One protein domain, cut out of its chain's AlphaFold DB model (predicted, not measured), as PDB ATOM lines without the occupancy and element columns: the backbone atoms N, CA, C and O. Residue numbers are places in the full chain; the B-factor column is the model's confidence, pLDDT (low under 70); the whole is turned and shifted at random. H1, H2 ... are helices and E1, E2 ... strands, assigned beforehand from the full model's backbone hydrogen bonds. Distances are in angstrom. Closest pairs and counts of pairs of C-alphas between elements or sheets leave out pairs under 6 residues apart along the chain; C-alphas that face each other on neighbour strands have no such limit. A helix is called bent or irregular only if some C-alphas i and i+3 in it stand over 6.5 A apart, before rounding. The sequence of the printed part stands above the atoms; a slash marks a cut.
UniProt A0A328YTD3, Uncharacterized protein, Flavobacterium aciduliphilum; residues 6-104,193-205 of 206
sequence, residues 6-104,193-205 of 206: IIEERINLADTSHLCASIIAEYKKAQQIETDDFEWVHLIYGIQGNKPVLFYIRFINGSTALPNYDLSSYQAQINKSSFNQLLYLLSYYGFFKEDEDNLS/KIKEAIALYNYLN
ATOM      1  N   ILE A   6     281.702 583.663 439.571       93.00
ATOM      2  CA  ILE A   6     282.564 583.228 438.469       93.00
ATOM      3  C   ILE A   6     281.917 583.708 437.170       93.00
ATOM      4  O   ILE A   6     280.711 583.548 436.983       93.00
ATOM      5  N   ILE A   7     282.722 584.303 436.299       95.06
ATOM      6  CA  ILE A   7     282.311 584.824 435.001       95.06
ATOM      7  C   ILE A   7     282.842 583.877 433.932       95.06
ATOM      8  O   ILE A   7     284.028 583.540 433.918       95.06
ATOM      9  N   GLU A   8     281.949 583.457 433.045       95.44
ATOM     10  CA  GLU A   8     282.260 582.668 431.864       95.44
ATOM     11  C   GLU A   8     281.768 583.414 430.630       95.44
ATOM     12  O   GLU A   8     280.590 583.758 430.532       95.44
ATOM     13  N   GLU A   9     282.669 583.680 429.690       94.88
ATOM     14  CA  GLU A   9     282.329 584.468 428.510       94.88
ATOM     15  C   GLU A   9     283.216 584.158 427.300       94.88
ATOM     16  O   GLU A   9     284.163 583.361 427.355       94.88
ATOM     17  N   ARG A  10     282.860 584.772 426.169       93.69
ATOM     18  CA  ARG A  10     283.623 584.742 424.921       93.69
ATOM     19  C   ARG A  10     283.978 586.168 424.548       93.69
ATOM     20  O   ARG A  10     283.091 587.005 424.429       93.69
ATOM     21  N   ILE A  11     285.260 586.413 424.331       94.06
ATOM     22  CA  ILE A  11     285.788 587.744 424.045       94.06
ATOM     23  C   ILE A  11     286.410 587.709 422.658       94.06
ATOM     24  O   ILE A  11     287.097 586.747 422.302       94.06
ATOM     25  N   ASN A  12     286.152 588.743 421.866       91.75
ATOM     26  CA  ASN A  12     286.830 588.915 420.592       91.75
ATOM     27  C   ASN A  12     288.287 589.318 420.861       91.75
ATOM     28  O   ASN A  12     288.531 590.223 421.654       91.75
ATOM     29  N   LEU A  13     289.263 588.679 420.213       90.69
ATOM     30  CA  LEU A  13     290.681 588.983 420.452       90.69
ATOM     31  C   LEU A  13     291.080 590.417 420.065       90.69
ATOM     32  O   LEU A  13     292.104 590.902 420.544       90.69
ATOM     33  N   ALA A  14     290.282 591.100 419.236       89.44
ATOM     34  CA  ALA A  14     290.461 592.514 418.920       89.44
ATOM     35  C   ALA A  14     290.013 593.456 420.056       89.44
ATOM     36  O   ALA A  14     290.374 594.633 420.040       89.44
ATOM     37  N   ASP A  15     289.254 592.973 421.048       92.00
ATOM     38  CA  ASP A  15     288.849 593.775 422.204       92.00
ATOM     39  C   ASP A  15     289.982 593.872 423.235       92.00
ATOM     40  O   ASP A  15     290.093 593.103 424.192       92.00
ATOM     41  N   THR A  16     290.829 594.880 423.051       91.94
ATOM     42  CA  THR A  16     291.919 595.198 423.978       91.94
ATOM     43  C   THR A  16     291.462 595.981 425.212       91.94
ATOM     44  O   THR A  16     292.287 596.268 426.077       91.94
ATOM     45  N   SER A  17     290.184 596.370 425.293       94.25
ATOM     46  CA  SER A  17     289.629 597.130 426.422       94.25
ATOM     47  C   SER A  17     289.111 596.235 427.549       94.25
ATOM     48  O   SER A  17     288.915 596.700 428.674       94.25
ATOM     49  N   HIS A  18     288.933 594.944 427.265       95.06
ATOM     50  CA  HIS A  18     288.449 593.969 428.229       95.06
ATOM     51  C   HIS A  18     289.374 593.837 429.450       95.06
ATOM     52  O   HIS A  18     290.600 593.826 429.333       95.06
ATOM     53  N   LEU A  19     288.796 593.618 430.638       94.00
ATOM     54  CA  LEU A  19     289.541 593.484 431.900       94.00
ATOM     55  C   LEU A  19     290.622 592.385 431.857       94.00
ATOM     56  O   LEU A  19     291.666 592.498 432.498       94.00
ATOM     57  N   CYS A  20     290.372 591.320 431.097       95.12
ATOM     58  CA  CYS A  20     291.282 590.184 430.925       95.12
ATOM     59  C   CYS A  20     292.283 590.343 429.763       95.12
ATOM     60  O   CYS A  20     293.073 589.425 429.545       95.12
ATOM     61  N   ALA A  21     292.287 591.462 429.026       93.81
ATOM     62  CA  ALA A  21     293.110 591.642 427.824       93.81
ATOM     63  C   ALA A  21     294.608 591.383 428.070       93.81
ATOM     64  O   ALA A  21     295.250 590.663 427.302       93.81
ATOM     65  N   SER A  22     295.160 591.886 429.180       92.50
ATOM     66  CA  SER A  22     296.570 591.663 429.530       92.50
ATOM     67  C   SER A  22     296.878 590.192 429.828       92.50
ATOM     68  O   SER A  22     297.891 589.673 429.365       92.50
ATOM     69  N   ILE A  23     295.983 589.491 430.535       93.25
ATOM     70  CA  ILE A  23     296.132 588.063 430.853       93.25
ATOM     71  C   ILE A  23     296.107 587.224 429.573       93.25
ATOM     72  O   ILE A  23     296.923 586.314 429.420       93.25
ATOM     73  N   ILE A  24     295.198 587.532 428.643       93.38
ATOM     74  CA  ILE A  24     295.101 586.840 427.350       93.38
ATOM     75  C   ILE A  24     296.411 587.010 426.570       93.38
ATOM     76  O   ILE A  24     296.962 586.026 426.073       93.38
ATOM     77  N   ALA A  25     296.940 588.237 426.502       90.75
ATOM     78  CA  ALA A  25     298.186 588.540 425.801       90.75
ATOM     79  C   ALA A  25     299.402 587.822 426.417       90.75
ATOM     80  O   ALA A  25     300.211 587.233 425.695       90.75
ATOM     81  N   GLU A  26     299.515 587.813 427.747       91.69
ATOM     82  CA  GLU A  26     300.568 587.084 428.462       91.69
ATOM     83  C   GLU A  26     300.485 585.574 428.216       91.69
ATOM     84  O   GLU A  26     301.500 584.938 427.921       91.69
ATOM     85  N   TYR A  27     299.279 585.000 428.288       90.62
ATOM     86  CA  TYR A  27     299.066 583.574 428.050       90.62
ATOM     87  C   TYR A  27     299.455 583.185 426.625       90.62
ATOM     88  O   TYR A  27     300.167 582.204 426.414       90.62
ATOM     89  N   LYS A  28     299.040 583.996 425.648       88.31
ATOM     90  CA  LYS A  28     299.369 583.813 424.236       88.31
ATOM     91  C   LYS A  28     300.877 583.784 424.006       88.31
ATOM     92  O   LYS A  28     301.384 582.861 423.372       88.31
ATOM     93  N   LYS A  29     301.598 584.753 424.581       89.75
ATOM     94  CA  LYS A  29     303.062 584.832 424.499       89.75
ATOM     95  C   LYS A  29     303.732 583.618 425.144       89.75
ATOM     96  O   LYS A  29     304.661 583.061 424.570       89.75
ATOM     97  N   ALA A  30     303.261 583.198 426.318       88.69
ATOM     98  CA  ALA A  30     303.826 582.060 427.042       88.69
ATOM     99  C   ALA A  30     303.629 580.723 426.308       88.69
ATOM    100  O   ALA A  30     304.484 579.848 426.403       88.69
ATOM    101  N   GLN A  31     302.515 580.568 425.588       85.44
ATOM    102  CA  GLN A  31     302.183 579.352 424.839       85.44
ATOM    103  C   GLN A  31     302.605 579.395 423.362       85.44
ATOM    104  O   GLN A  31     302.372 578.421 422.657       85.44
ATOM    105  N   GLN A  32     303.219 580.493 422.900       87.69
ATOM    106  CA  GLN A  32     303.632 580.686 421.501       87.69
ATOM    107  C   GLN A  32     302.476 580.472 420.504       87.69
ATOM    108  O   GLN A  32     302.647 579.856 419.460       87.69
ATOM    109  N   ILE A  33     301.278 580.958 420.845       83.50
ATOM    110  CA  ILE A  33     300.082 580.807 420.004       83.50
ATOM    111  C   ILE A  33     300.085 581.889 418.914       83.50
ATOM    112  O   ILE A  33     300.077 583.085 419.230       83.50
ATOM    113  N   GLU A  34     300.056 581.475 417.648       77.19
ATOM    114  CA  GLU A  34     299.993 582.368 416.484       77.19
ATOM    115  C   GLU A  34     298.616 583.053 416.370       77.19
ATOM    116  O   GLU A  34     297.591 582.544 416.824       77.19
ATOM    117  N   THR A  35     298.600 584.294 415.872       63.94
ATOM    118  CA  THR A  35     297.425 585.186 415.889       63.94
ATOM    119  C   THR A  35     296.361 584.833 414.873       63.94
ATOM    120  O   THR A  35     295.192 585.098 415.140       63.94
ATOM    121  N   ASP A  36     296.763 584.273 413.744       69.88
ATOM    122  CA  ASP A  36     295.933 584.272 412.541       69.88
ATOM    123  C   ASP A  36     294.909 583.129 412.553       69.88
ATOM    124  O   ASP A  36     293.937 583.140 411.801       69.88
ATOM    125  N   ASP A  37     295.076 582.185 413.480       78.44
ATOM    126  CA  ASP A  37     294.242 580.992 413.592       78.44
ATOM    127  C   ASP A  37     292.992 581.188 414.461       78.44
ATOM    128  O   ASP A  37     292.127 580.306 414.494       78.44
ATOM    129  N   PHE A  38     292.882 582.304 415.195       85.50
ATOM    130  CA  PHE A  38     291.845 582.502 416.212       85.50
ATOM    131  C   PHE A  38     291.254 583.913 416.182       85.50
ATOM    132  O   PHE A  38     291.975 584.904 416.183       85.50
ATOM    133  N   GLU A  39     289.927 583.998 416.267       88.81
ATOM    134  CA  GLU A  39     289.195 585.273 416.367       88.81
ATOM    135  C   GLU A  39     288.663 585.527 417.784       88.81
ATOM    136  O   GLU A  39     288.512 586.672 418.217       88.81
ATOM    137  N   TRP A  40     288.390 584.454 418.530       92.50
ATOM    138  CA  TRP A  40     287.717 584.508 419.823       92.50
ATOM    139  C   TRP A  40     288.514 583.772 420.893       92.50
ATOM    140  O   TRP A  40     289.293 582.858 420.621       92.50
ATOM    141  N   VAL A  41     288.273 584.134 422.147       93.75
ATOM    142  CA  VAL A  41     288.789 583.420 423.312       93.75
ATOM    143  C   VAL A  41     287.661 583.149 424.296       93.75
ATOM    144  O   VAL A  41     286.861 584.027 424.604       93.75
ATOM    145  N   HIS A  42     287.585 581.913 424.777       94.19
ATOM    146  CA  HIS A  42     286.664 581.501 425.823       94.19
ATOM    147  C   HIS A  42     287.402 581.557 427.146       94.19
ATOM    148  O   HIS A  42     288.434 580.895 427.302       94.19
ATOM    149  N   LEU A  43     286.881 582.352 428.075       95.25
ATOM    150  CA  LEU A  43     287.477 582.543 429.386       95.25
ATOM    151  C   LEU A  43     286.516 582.141 430.486       95.25
ATOM    152  O   LEU A  43     285.319 582.405 430.406       95.25
ATOM    153  N   ILE A  44     287.097 581.599 431.551       96.12
ATOM    154  CA  ILE A  44     286.443 581.488 432.847       96.12
ATOM    155  C   ILE A  44     287.357 582.113 433.886       96.12
ATOM    156  O   ILE A  44     288.532 581.747 433.993       96.12
ATOM    157  N   TYR A  45     286.837 583.079 434.633       95.88
ATOM    158  CA  TYR A  45     287.609 583.824 435.616       95.88
ATOM    159  C   TYR A  45     286.730 584.315 436.767       95.88
ATOM    160  O   TYR A  45     285.507 584.362 436.679       95.88
ATOM    161  N   GLY A  46     287.365 584.669 437.876       94.12
ATOM    162  CA  GLY A  46     286.733 585.341 439.007       94.12
ATOM    163  C   GLY A  46     287.345 586.716 439.223       94.12
ATOM    164  O   GLY A  46     288.412 587.028 438.696       94.12
ATOM    165  N   ILE A  47     286.695 587.543 440.038       92.44
ATOM    166  CA  ILE A  47     287.262 588.822 440.477       92.44
ATOM    167  C   ILE A  47     287.680 588.706 441.940       92.44
ATOM    168  O   ILE A  47     286.834 588.475 442.806       92.44
ATOM    169  N   GLN A  48     288.971 588.908 442.216       87.94
ATOM    170  CA  GLN A  48     289.520 588.977 443.573       87.94
ATOM    171  C   GLN A  48     290.053 590.392 443.829       87.94
ATOM    172  O   GLN A  48     290.997 590.857 443.186       87.94
ATOM    173  N   GLY A  49     289.392 591.120 444.736       86.12
ATOM    174  CA  GLY A  49     289.573 592.567 444.866       86.12
ATOM    175  C   GLY A  49     289.162 593.278 443.571       86.12
ATOM    176  O   GLY A  49     287.979 593.282 443.218       86.12
ATOM    177  N   ASN A  50     290.157 593.818 442.859       85.12
ATOM    178  CA  ASN A  50     290.007 594.516 441.573       85.12
ATOM    179  C   ASN A  50     290.759 593.828 440.419       85.12
ATOM    180  O   ASN A  50     290.945 594.438 439.370       85.12
ATOM    181  N   LYS A  51     291.240 592.593 440.610       89.44
ATOM    182  CA  LYS A  51     292.002 591.867 439.587       89.44
ATOM    183  C   LYS A  51     291.237 590.629 439.107       89.44
ATOM    184  O   LYS A  51     290.671 589.922 439.946       89.44
ATOM    185  N   PRO A  52     291.229 590.354 437.791       93.12
ATOM    186  CA  PRO A  52     290.748 589.082 437.275       93.12
ATOM    187  C   PRO A  52     291.700 587.947 437.670       93.12
ATOM    188  O   PRO A  52     292.923 588.095 437.637       93.12
ATOM    189  N   VAL A  53     291.128 586.803 438.036       93.06
ATOM    190  CA  VAL A  53     291.835 585.559 438.351       93.06
ATOM    191  C   VAL A  53     291.353 584.491 437.382       93.06
ATOM    192  O   VAL A  53     290.189 584.105 437.413       93.06
ATOM    193  N   LEU A  54     292.243 584.042 436.501       94.19
ATOM    194  CA  LEU A  54     291.922 583.109 435.427       94.19
ATOM    195  C   LEU A  54     291.812 581.664 435.936       94.19
ATOM    196  O   LEU A  54     292.732 581.164 436.583       94.19
ATOM    197  N   PHE A  55     290.727 580.983 435.570       95.00
ATOM    198  CA  PHE A  55     290.495 579.558 435.840       95.00
ATOM    199  C   PHE A  55     290.497 578.711 434.564       95.00
ATOM    200  O   PHE A  55     290.795 577.521 434.606       95.00
ATOM    201  N   TYR A  56     290.166 579.295 433.416       94.69
ATOM    202  CA  TYR A  56     290.215 578.596 432.138       94.69
ATOM    203  C   TYR A  56     290.397 579.582 430.991       94.69
ATOM    204  O   TYR A  56     289.811 580.664 430.996       94.69
ATOM    205  N   ILE A  57     291.187 579.185 429.997       93.19
ATOM    206  CA  ILE A  57     291.361 579.912 428.743       93.19
ATOM    207  C   ILE A  57     291.461 578.924 427.590       93.19
ATOM    208  O   ILE A  57     292.211 577.945 427.653       93.19
ATOM    209  N   ARG A  58     290.722 579.206 426.519       90.88
ATOM    210  CA  ARG A  58     290.828 578.493 425.249       90.88
ATOM    211  C   ARG A  58     290.662 579.461 424.095       90.88
ATOM    212  O   ARG A  58     289.676 580.187 424.039       90.88
ATOM    213  N   PHE A  59     291.606 579.435 423.166       90.88
ATOM    214  CA  PHE A  59     291.500 580.159 421.905       90.88
ATOM    215  C   PHE A  59     290.576 579.376 420.965       90.88
ATOM    216  O   PHE A  59     290.655 578.149 420.895       90.88
ATOM    217  N   ILE A  60     289.647 580.083 420.330       90.25
ATOM    218  CA  ILE A  60     288.519 579.524 419.584       90.25
ATOM    219  C   ILE A  60     288.563 580.061 418.156       90.25
ATOM    220  O   ILE A  60     288.761 581.257 417.921       90.25
ATOM    221  N   ASN A  61     288.296 579.173 417.213       85.62
ATOM    222  CA  ASN A  61     287.990 579.497 415.825       85.62
ATOM    223  C   ASN A  61     286.627 578.905 415.429       85.62
ATOM    224  O   ASN A  61     285.964 578.257 416.242       85.62
ATOM    225  N   GLY A  62     286.209 579.094 414.174       76.31
ATOM    226  CA  GLY A  62     284.888 578.661 413.699       76.31
ATOM    227  C   GLY A  62     284.574 577.165 413.872       76.31
ATOM    228  O   GLY A  62     283.402 576.801 413.908       76.31
ATOM    229  N   SER A  63     285.581 576.294 414.017       78.38
ATOM    230  CA  SER A  63     285.403 574.844 414.198       78.38
ATOM    231  C   SER A  63     285.535 574.370 415.649       78.38
ATOM    232  O   SER A  63     285.305 573.195 415.939       78.38
ATOM    233  N   THR A  64     285.888 575.253 416.584       81.31
ATOM    234  CA  THR A  64     286.135 574.860 417.973       81.31
ATOM    235  C   THR A  64     284.825 574.591 418.716       81.31
ATOM    236  O   THR A  64     284.019 575.487 418.969       81.31
ATOM    237  N   ALA A  65     284.633 573.340 419.132       79.88
ATOM    238  CA  ALA A  65     283.526 572.929 419.984       79.88
ATOM    239  C   ALA A  65     283.714 573.444 421.425       79.88
ATOM    240  O   ALA A  65     284.773 573.268 422.029       79.88
ATOM    241  N   LEU A  66     282.674 574.066 421.984       84.19
ATOM    242  CA  LEU A  66     282.635 574.527 423.374       84.19
ATOM    243  C   LEU A  66     281.717 573.651 424.219       84.19
ATOM    244  O   LEU A  66     280.786 573.088 423.653       84.19
ATOM    245  N   PRO A  67     281.943 573.543 425.537       83.31
ATOM    246  CA  PRO A  67     281.104 572.731 426.414       83.31
ATOM    247  C   PRO A  67     279.617 573.088 426.303       83.31
ATOM    248  O   PRO A  67     279.260 574.240 426.058       83.31
ATOM    249  N   ASN A  68     278.749 572.086 426.459       80.62
ATOM    250  CA  ASN A  68     277.298 572.276 426.345       80.62
ATOM    251  C   ASN A  68     276.700 573.012 427.549       80.62
ATOM    252  O   ASN A  68     275.635 573.615 427.432       80.62
ATOM    253  N   TYR A  69     277.383 572.948 428.692       84.88
ATOM    254  CA  TYR A  69     277.001 573.629 429.919       84.88
ATOM    255  C   TYR A  69     278.139 574.530 430.387       84.88
ATOM    256  O   TYR A  69     279.313 574.272 430.102       84.88
ATOM    257  N   ASP A  70     277.781 575.570 431.129       88.25
ATOM    258  CA  ASP A  70     278.748 576.445 431.774       88.25
ATOM    259  C   ASP A  70     279.503 575.710 432.899       88.25
ATOM    260  O   ASP A  70     279.090 574.663 433.416       88.25
ATOM    261  N   LEU A  71     280.640 576.265 433.315       89.56
ATOM    262  CA  LEU A  71     281.453 575.724 434.399       89.56
ATOM    263  C   LEU A  71     280.638 575.607 435.689       89.56
ATOM    264  O   LEU A  71     280.847 574.663 436.450       89.56
ATOM    265  N   SER A  72     279.706 576.533 435.936       88.12
ATOM    266  CA  SER A  72     278.886 576.540 437.150       88.12
ATOM    267  C   SER A  72     278.006 575.282 437.256       88.12
ATOM    268  O   SER A  72     277.949 574.661 438.325       88.12
ATOM    269  N   SER A  73     277.435 574.827 436.135       86.88
ATOM    270  CA  SER A  73     276.656 573.588 436.046       86.88
ATOM    271  C   SER A  73     277.497 572.342 436.324       86.88
ATOM    272  O   SER A  73     277.037 571.417 436.997       86.88
ATOM    273  N   TYR A  74     278.745 572.298 435.852       86.44
ATOM    274  CA  TYR A  74     279.648 571.180 436.155       86.44
ATOM    275  C   TYR A  74     280.179 571.231 437.588       86.44
ATOM    276  O   TYR A  74     280.283 570.201 438.253       86.44
ATOM    277  N   GLN A  75     280.457 572.425 438.110       87.69
ATOM    278  CA  GLN A  75     280.864 572.620 439.500       87.69
ATOM    279  C   GLN A  75     279.802 572.148 440.495       87.69
ATOM    280  O   GLN A  75     280.154 571.721 441.592       87.69
ATOM    281  N   ALA A  76     278.516 572.227 440.147       86.19
ATOM    282  CA  ALA A  76     277.434 571.718 440.987       86.19
ATOM    283  C   ALA A  76     277.470 570.186 441.170       86.19
ATOM    284  O   ALA A  76     276.834 569.670 442.084       86.19
ATOM    285  N   GLN A  77     278.222 569.464 440.331       84.00
ATOM    286  CA  GLN A  77     278.287 567.999 440.318       84.00
ATOM    287  C   GLN A  77     279.518 567.432 441.042       84.00
ATOM    288  O   GLN A  77     279.631 566.216 441.181       84.00
ATOM    289  N   ILE A  78     280.434 568.289 441.503       86.19
ATOM    290  CA  ILE A  78     281.682 567.889 442.166       86.19
ATOM    291  C   ILE A  78     281.792 568.458 443.583       86.19
ATOM    292  O   ILE A  78     281.183 569.471 443.932       86.19
ATOM    293  N   ASN A  79     282.642 567.838 444.402       87.81
ATOM    294  CA  ASN A  79     283.066 568.399 445.677       87.81
ATOM    295  C   ASN A  79     284.067 569.544 445.444       87.81
ATOM    296  O   ASN A  79     285.250 569.316 445.185       87.81
ATOM    297  N   LYS A  80     283.593 570.783 445.598       89.69
ATOM    298  CA  LYS A  80     284.368 572.026 445.414       89.69
ATOM    299  C   LYS A  80     285.498 572.225 446.436       89.69
ATOM    300  O   LYS A  80     286.385 573.043 446.204       89.69
ATOM    301  N   SER A  81     285.494 571.476 447.537       91.12
ATOM    302  CA  SER A  81     286.586 571.454 448.520       91.12
ATOM    303  C   SER A  81     287.617 570.358 448.225       91.12
ATOM    304  O   SER A  81     288.563 570.182 448.984       91.12
ATOM    305  N   SER A  82     287.469 569.610 447.125       90.94
ATOM    306  CA  SER A  82     288.471 568.647 446.670       90.94
ATOM    307  C   SER A  82     289.306 569.229 445.533       90.94
ATOM    308  O   SER A  82     288.821 569.411 444.415       90.94
ATOM    309  N   PHE A  83     290.594 569.453 445.798       92.56
ATOM    310  CA  PHE A  83     291.539 569.916 444.781       92.56
ATOM    311  C   PHE A  83     291.577 568.990 443.555       92.56
ATOM    312  O   PHE A  83     291.557 569.467 442.424       92.56
ATOM    313  N   ASN A  84     291.562 567.671 443.763       89.88
ATOM    314  CA  ASN A  84     291.640 566.695 442.673       89.88
ATOM    315  C   ASN A  84     290.423 566.766 441.743       89.88
ATOM    316  O   ASN A  84     290.582 566.707 440.524       89.88
ATOM    317  N   GLN A  85     289.219 566.961 442.295       90.00
ATOM    318  CA  GLN A  85     288.015 567.097 441.472       90.00
ATOM    319  C   GLN A  85     288.004 568.413 440.685       90.00
ATOM    320  O   GLN A  85     287.619 568.418 439.517       90.00
ATOM    321  N   LEU A  86     288.484 569.512 441.277       92.94
ATOM    322  CA  LEU A  86     288.655 570.781 440.559       92.94
ATOM    323  C   LEU A  86     289.716 570.678 439.458       92.94
ATOM    324  O   LEU A  86     289.513 571.186 438.357       92.94
ATOM    325  N   LEU A  87     290.834 570.000 439.733       93.75
ATOM    326  CA  LEU A  87     291.891 569.779 438.752       93.75
ATOM    327  C   LEU A  87     291.384 568.959 437.565       93.75
ATOM    328  O   LEU A  87     291.644 569.330 436.418       93.75
ATOM    329  N   TYR A  88     290.640 567.882 437.837       90.44
ATOM    330  CA  TYR A  88     289.970 567.090 436.809       90.44
ATOM    331  C   TYR A  88     289.025 567.959 435.982       90.44
ATOM    332  O   TYR A  88     289.151 567.996 434.758       90.44
ATOM    333  N   LEU A  89     288.138 568.707 436.649       90.50
ATOM    334  CA  LEU A  89     287.169 569.580 435.993       90.50
ATOM    335  C   LEU A  89     287.861 570.546 435.030       90.50
ATOM    336  O   LEU A  89     287.535 570.551 433.850       90.50
ATOM    337  N   LEU A  90     288.835 571.328 435.500       93.06
ATOM    338  CA  LEU A  90     289.480 572.354 434.677       93.06
ATOM    339  C   LEU A  90     290.356 571.780 433.565       93.06
ATOM    340  O   LEU A  90     290.421 572.348 432.475       93.06
ATOM    341  N   SER A  91     291.023 570.654 433.820       91.62
ATOM    342  CA  SER A  91     291.846 570.003 432.799       91.62
ATOM    343  C   SER A  91     290.985 569.403 431.689       91.62
ATOM    344  O   SER A  91     291.371 569.461 430.525       91.62
ATOM    345  N   TYR A  92     289.811 568.868 432.039       88.38
ATOM    346  CA  TYR A  92     288.901 568.230 431.092       88.38
ATOM    347  C   TYR A  92     287.868 569.178 430.478       88.38
ATOM    348  O   TYR A  92     287.249 568.829 429.478       88.38
ATOM    349  N   TYR A  93     287.688 570.378 431.035       89.06
ATOM    350  CA  TYR A  93     286.549 571.251 430.743       89.06
ATOM    351  C   TYR A  93     286.282 571.454 429.248       89.06
ATOM    352  O   TYR A  93     285.176 571.207 428.777       89.06
ATOM    353  N   GLY A  94     287.313 571.794 428.470       85.38
ATOM    354  CA  GLY A  94     287.182 572.013 427.024       85.38
ATOM    355  C   GLY A  94     286.744 570.791 426.207       85.38
ATOM    356  O   GLY A  94     286.405 570.930 425.036       85.38
ATOM    357  N   PHE A  95     286.754 569.605 426.801       82.56
ATOM    358  CA  PHE A  95     286.508 568.335 426.131       82.56
ATOM    359  C   PHE A  95     285.148 567.715 426.477       82.56
ATOM    360  O   PHE A  95     284.787 566.710 425.869       82.56
ATOM    361  N   PHE A  96     284.362 568.312 427.385       77.81
ATOM    362  CA  PHE A  96     283.069 567.748 427.803       77.81
ATOM    363  C   PHE A  96     282.016 567.676 426.695       77.81
ATOM    364  O   PHE A  96     281.183 566.779 426.727       77.81
ATOM    365  N   LYS A  97     282.032 568.581 425.707       76.25
ATOM    366  CA  LYS A  97     281.058 568.525 424.599       76.25
ATOM    367  C   LYS A  97     281.199 567.263 423.750       76.25
ATOM    368  O   LYS A  97     280.228 566.737 423.234       76.25
ATOM    369  N   GLU A  98     282.421 566.792 423.587       70.62
ATOM    370  CA  GLU A  98     282.722 565.588 422.813       70.62
ATOM    371  C   GLU A  98     282.523 564.312 423.653       70.62
ATOM    372  O   GLU A  98     282.884 563.226 423.211       70.62
ATOM    373  N   ASP A  99     282.032 564.449 424.890       67.00
ATOM    374  CA  ASP A  99     282.096 563.400 425.895       67.00
ATOM    375  C   ASP A  99     281.062 563.584 427.019       67.00
ATOM    376  O   ASP A  99     281.385 563.695 428.208       67.00
ATOM    377  N   GLU A 100     279.796 563.682 426.610       58.97
ATOM    378  CA  GLU A 100     278.667 563.999 427.492       58.97
ATOM    379  C   GLU A 100     278.463 562.945 428.596       58.97
ATOM    380  O   GLU A 100     278.136 563.292 429.735       58.97
ATOM    381  N   ASP A 101     278.766 561.674 428.308       59.19
ATOM    382  CA  ASP A 101     278.648 560.564 429.259       59.19
ATOM    383  C   ASP A 101     279.664 560.659 430.413       59.19
ATOM    384  O   ASP A 101     279.432 560.135 431.509       59.19
ATOM    385  N   ASN A 102     280.783 561.371 430.229       57.62
ATOM    386  CA  ASN A 102     281.903 561.351 431.172       57.62
ATOM    387  C   ASN A 102     281.696 562.147 432.465       57.62
ATOM    388  O   ASN A 102     282.482 561.989 433.406       57.62
ATOM    389  N   LEU A 103     280.646 562.963 432.549       56.16
ATOM    390  CA  LEU A 103     280.252 563.636 433.794       56.16
ATOM    391  C   LEU A 103     279.483 562.707 434.724       56.16
ATOM    392  O   LEU A 103     279.670 562.763 435.939       56.16
ATOM    393  N   SER A 104     278.691 561.787 434.163       51.34
ATOM    394  CA  SER A 104     278.033 560.735 434.944       51.34
ATOM    395  C   SER A 104     279.055 559.823 435.646       51.34
ATOM    396  O   SER A 104     278.773 559.276 436.713       51.34
ATOM    397  N   LYS A 193     295.933 571.201 434.527       93.25
ATOM    398  CA  LYS A 193     295.765 572.654 434.725       93.25
ATOM    399  C   LYS A 193     295.990 573.054 436.190       93.25
ATOM    400  O   LYS A 193     295.097 573.566 436.857       93.25
ATOM    401  N   ILE A 194     297.181 572.753 436.723       94.06
ATOM    402  CA  ILE A 194     297.511 572.896 438.156       94.06
ATOM    403  C   ILE A 194     297.375 574.345 438.630       94.06
ATOM    404  O   ILE A 194     296.760 574.594 439.665       94.06
ATOM    405  N   LYS A 195     297.932 575.304 437.880       93.25
ATOM    406  CA  LYS A 195     297.912 576.728 438.252       93.25
ATOM    407  C   LYS A 195     296.476 577.234 438.366       93.25
ATOM    408  O   LYS A 195     296.124 577.889 439.343       93.25
ATOM    409  N   GLU A 196     295.657 576.905 437.380       94.75
ATOM    410  CA  GLU A 196     294.256 577.286 437.324       94.75
ATOM    411  C   GLU A 196     293.424 576.581 438.407       94.75
ATOM    412  O   GLU A 196     292.579 577.212 439.040       94.75
ATOM    413  N   ALA A 197     293.704 575.304 438.690       95.50
ATOM    414  CA  ALA A 197     293.047 574.554 439.758       95.50
ATOM    415  C   ALA A 197     293.362 575.112 441.146       95.50
ATOM    416  O   ALA A 197     292.455 575.231 441.964       95.50
ATOM    417  N   ILE A 198     294.613 575.511 441.403       95.62
ATOM    418  CA  ILE A 198     294.996 576.184 442.653       95.62
ATOM    419  C   ILE A 198     294.256 577.517 442.769       95.62
ATOM    420  O   ILE A 198     293.692 577.819 443.820       95.62
ATOM    421  N   ALA A 199     294.229 578.305 441.688       94.19
ATOM    422  CA  ALA A 199     293.537 579.587 441.669       94.19
ATOM    423  C   ALA A 199     292.043 579.427 441.981       94.19
ATOM    424  O   ALA A 199     291.518 580.146 442.829       94.19
ATOM    425  N   LEU A 200     291.376 578.451 441.359       95.12
ATOM    426  CA  LEU A 200     289.969 578.164 441.614       95.12
ATOM    427  C   LEU A 200     289.734 577.622 443.031       95.12
ATOM    428  O   LEU A 200     288.793 578.049 443.694       95.12
ATOM    429  N   TYR A 201     290.587 576.715 443.514       95.12
ATOM    430  CA  TYR A 201     290.477 576.154 444.862       95.12
ATOM    431  C   TYR A 201     290.542 577.252 445.927       95.12
ATOM    432  O   TYR A 201     289.654 577.328 446.773       95.12
ATOM    433  N   ASN A 202     291.530 578.145 445.830       93.25
ATOM    434  CA  ASN A 202     291.683 579.279 446.742       93.25
ATOM    435  C   ASN A 202     290.538 580.291 446.605       93.25
ATOM    436  O   ASN A 202     290.150 580.925 447.579       93.25
ATOM    437  N   TYR A 203     289.989 580.455 445.396       92.88
ATOM    438  CA  TYR A 203     288.851 581.343 445.164       92.88
ATOM    439  C   TYR A 203     287.567 580.836 445.831       92.88
ATOM    440  O   TYR A 203     286.792 581.625 446.368       92.88
ATOM    441  N   LEU A 204     287.340 579.521 445.785       91.31
ATOM    442  CA  LEU A 204     286.156 578.869 446.346       91.31
ATOM    443  C   LEU A 204     286.271 578.605 447.854       91.31
ATOM    444  O   LEU A 204     285.244 578.512 448.522       91.31
ATOM    445  N   ASN A 205     287.494 578.487 448.380       88.94
ATOM    446  CA  ASN A 205     287.784 578.159 449.778       88.94
ATOM    447  C   ASN A 205     288.707 579.240 450.403       88.94
ATOM    448  O   ASN A 205     289.888 578.961 450.620       88.94
TER     449      ASN A 205
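What this domain is: This is residues 6 to 104 and 193 to 205 of the 206 residues of an uncharacterized protein of Flavobacterium aciduliphilum (UniProt A0A328YTD3). A strongly twisted, bent sheet of three strands, E1, E2 and E3, runs through the middle, with helix H1 over one face and helices H5 and H3 over the other. H5 and H3 stand nearly at right angles where they meet; H2 sits beside H3 and only grazes the sheet, and H4 lies beyond the sheet's reach, near H3. The printed part has 112 residues with five named helices and three named strands, in the order E1 H1 E2 E3 H2 H3 H4 H5; the sheet's order is E1 - E2 - E3, all antiparallel, and the class is mixed. It is compact, with a radius of gyration of the C-alphas of 14.1 A and spans of 37 by 35 by 21 A.

How they stand to each other: Start with edge strand E1, residues 7 to 12, antiparallel to inner strand E2, residues 40 to 48; N 9 and O 43 are 3.0 A apart. E2 forms a hairpin with edge strand E3, residues 51 to 60, where N 42 and O 58 are 2.8 A apart. Between E1 and E2 comes H1, residues 21 to 31, on the sheet at a height of 9.3 A; its closest C-alphas to E3 are those of Ile 23 and Leu 54, 7.9 A apart. After E3, H2, residues 71 to 75, only grazes the sheet with residues 71 to 72. It only just touches H3, residues 83 to 98, with 3 pairs of C-alphas within 8 A, the closest Tyr 74 and Leu 89 at 7.7 A. H4, residues 100 to 104, is close to H3 but not clearly touching; the C-alphas of Phe 96 and Asn 102 come closest, at 7.3 A. H5, residues 194 to 204, lies over E3 on the face opposite H1; the C-alphas of Phe 55 and Glu 196 come closest, at 4.6 A. H3 is on the same face as H5 and touches it with residues 83 to 90 alone, closest at the C-alphas of Leu 87 and Ala 197, 5.0 A. Every O i to N i+4 pair is within hydrogen-bond range in H1, H2 and H5, but 7 of 12 in H3 and 0 of 1 in H4, where 1 of 2 O i to N i+3 pairs is.

Where its parts are: Find C-alpha 7 at (282.311, 584.824, 435.001), where E1 begins; it runs 15.6 A to residue 12. H1 covers 15.6 A from residue 21 to 31. E2 spans 24.2 A over residues 40 to 48 and bends by 52 degrees at residue 44. E3 spans 23.8 A over residues 51 to 60 and bends by 74 degrees at residue 55. H2 is short, residues 71 to 75. H3, 24.1 A from C-alpha 83 at (291.539, 569.916, 444.781) to residue 98, has a kink of 56 degrees near residue 92 and is irregular: C-alphas 91 and 94 are 7.7 A apart. H4, residues 100 to 104, is irregular, but only just, with C-alphas 100 and 103 at 6.51 A. H5 runs 15.2 A from residue 194 to C-alpha 204 at (286.156, 578.869, 446.346).

The domain as a whole: The two C-alphas farthest apart are those of Asp 36 and Ser 81, 39.3 A. Residues 105 to 192 are not printed, and C-alphas 104 and 193 are 21.4 A apart across the cut. Of the links that are printed whole, E2 to E3 and H3 to H4 are tight and the others short. The mean pLDDT of the printed part is 87.6; residues 35 to 36 and 99 to 104 are under 70.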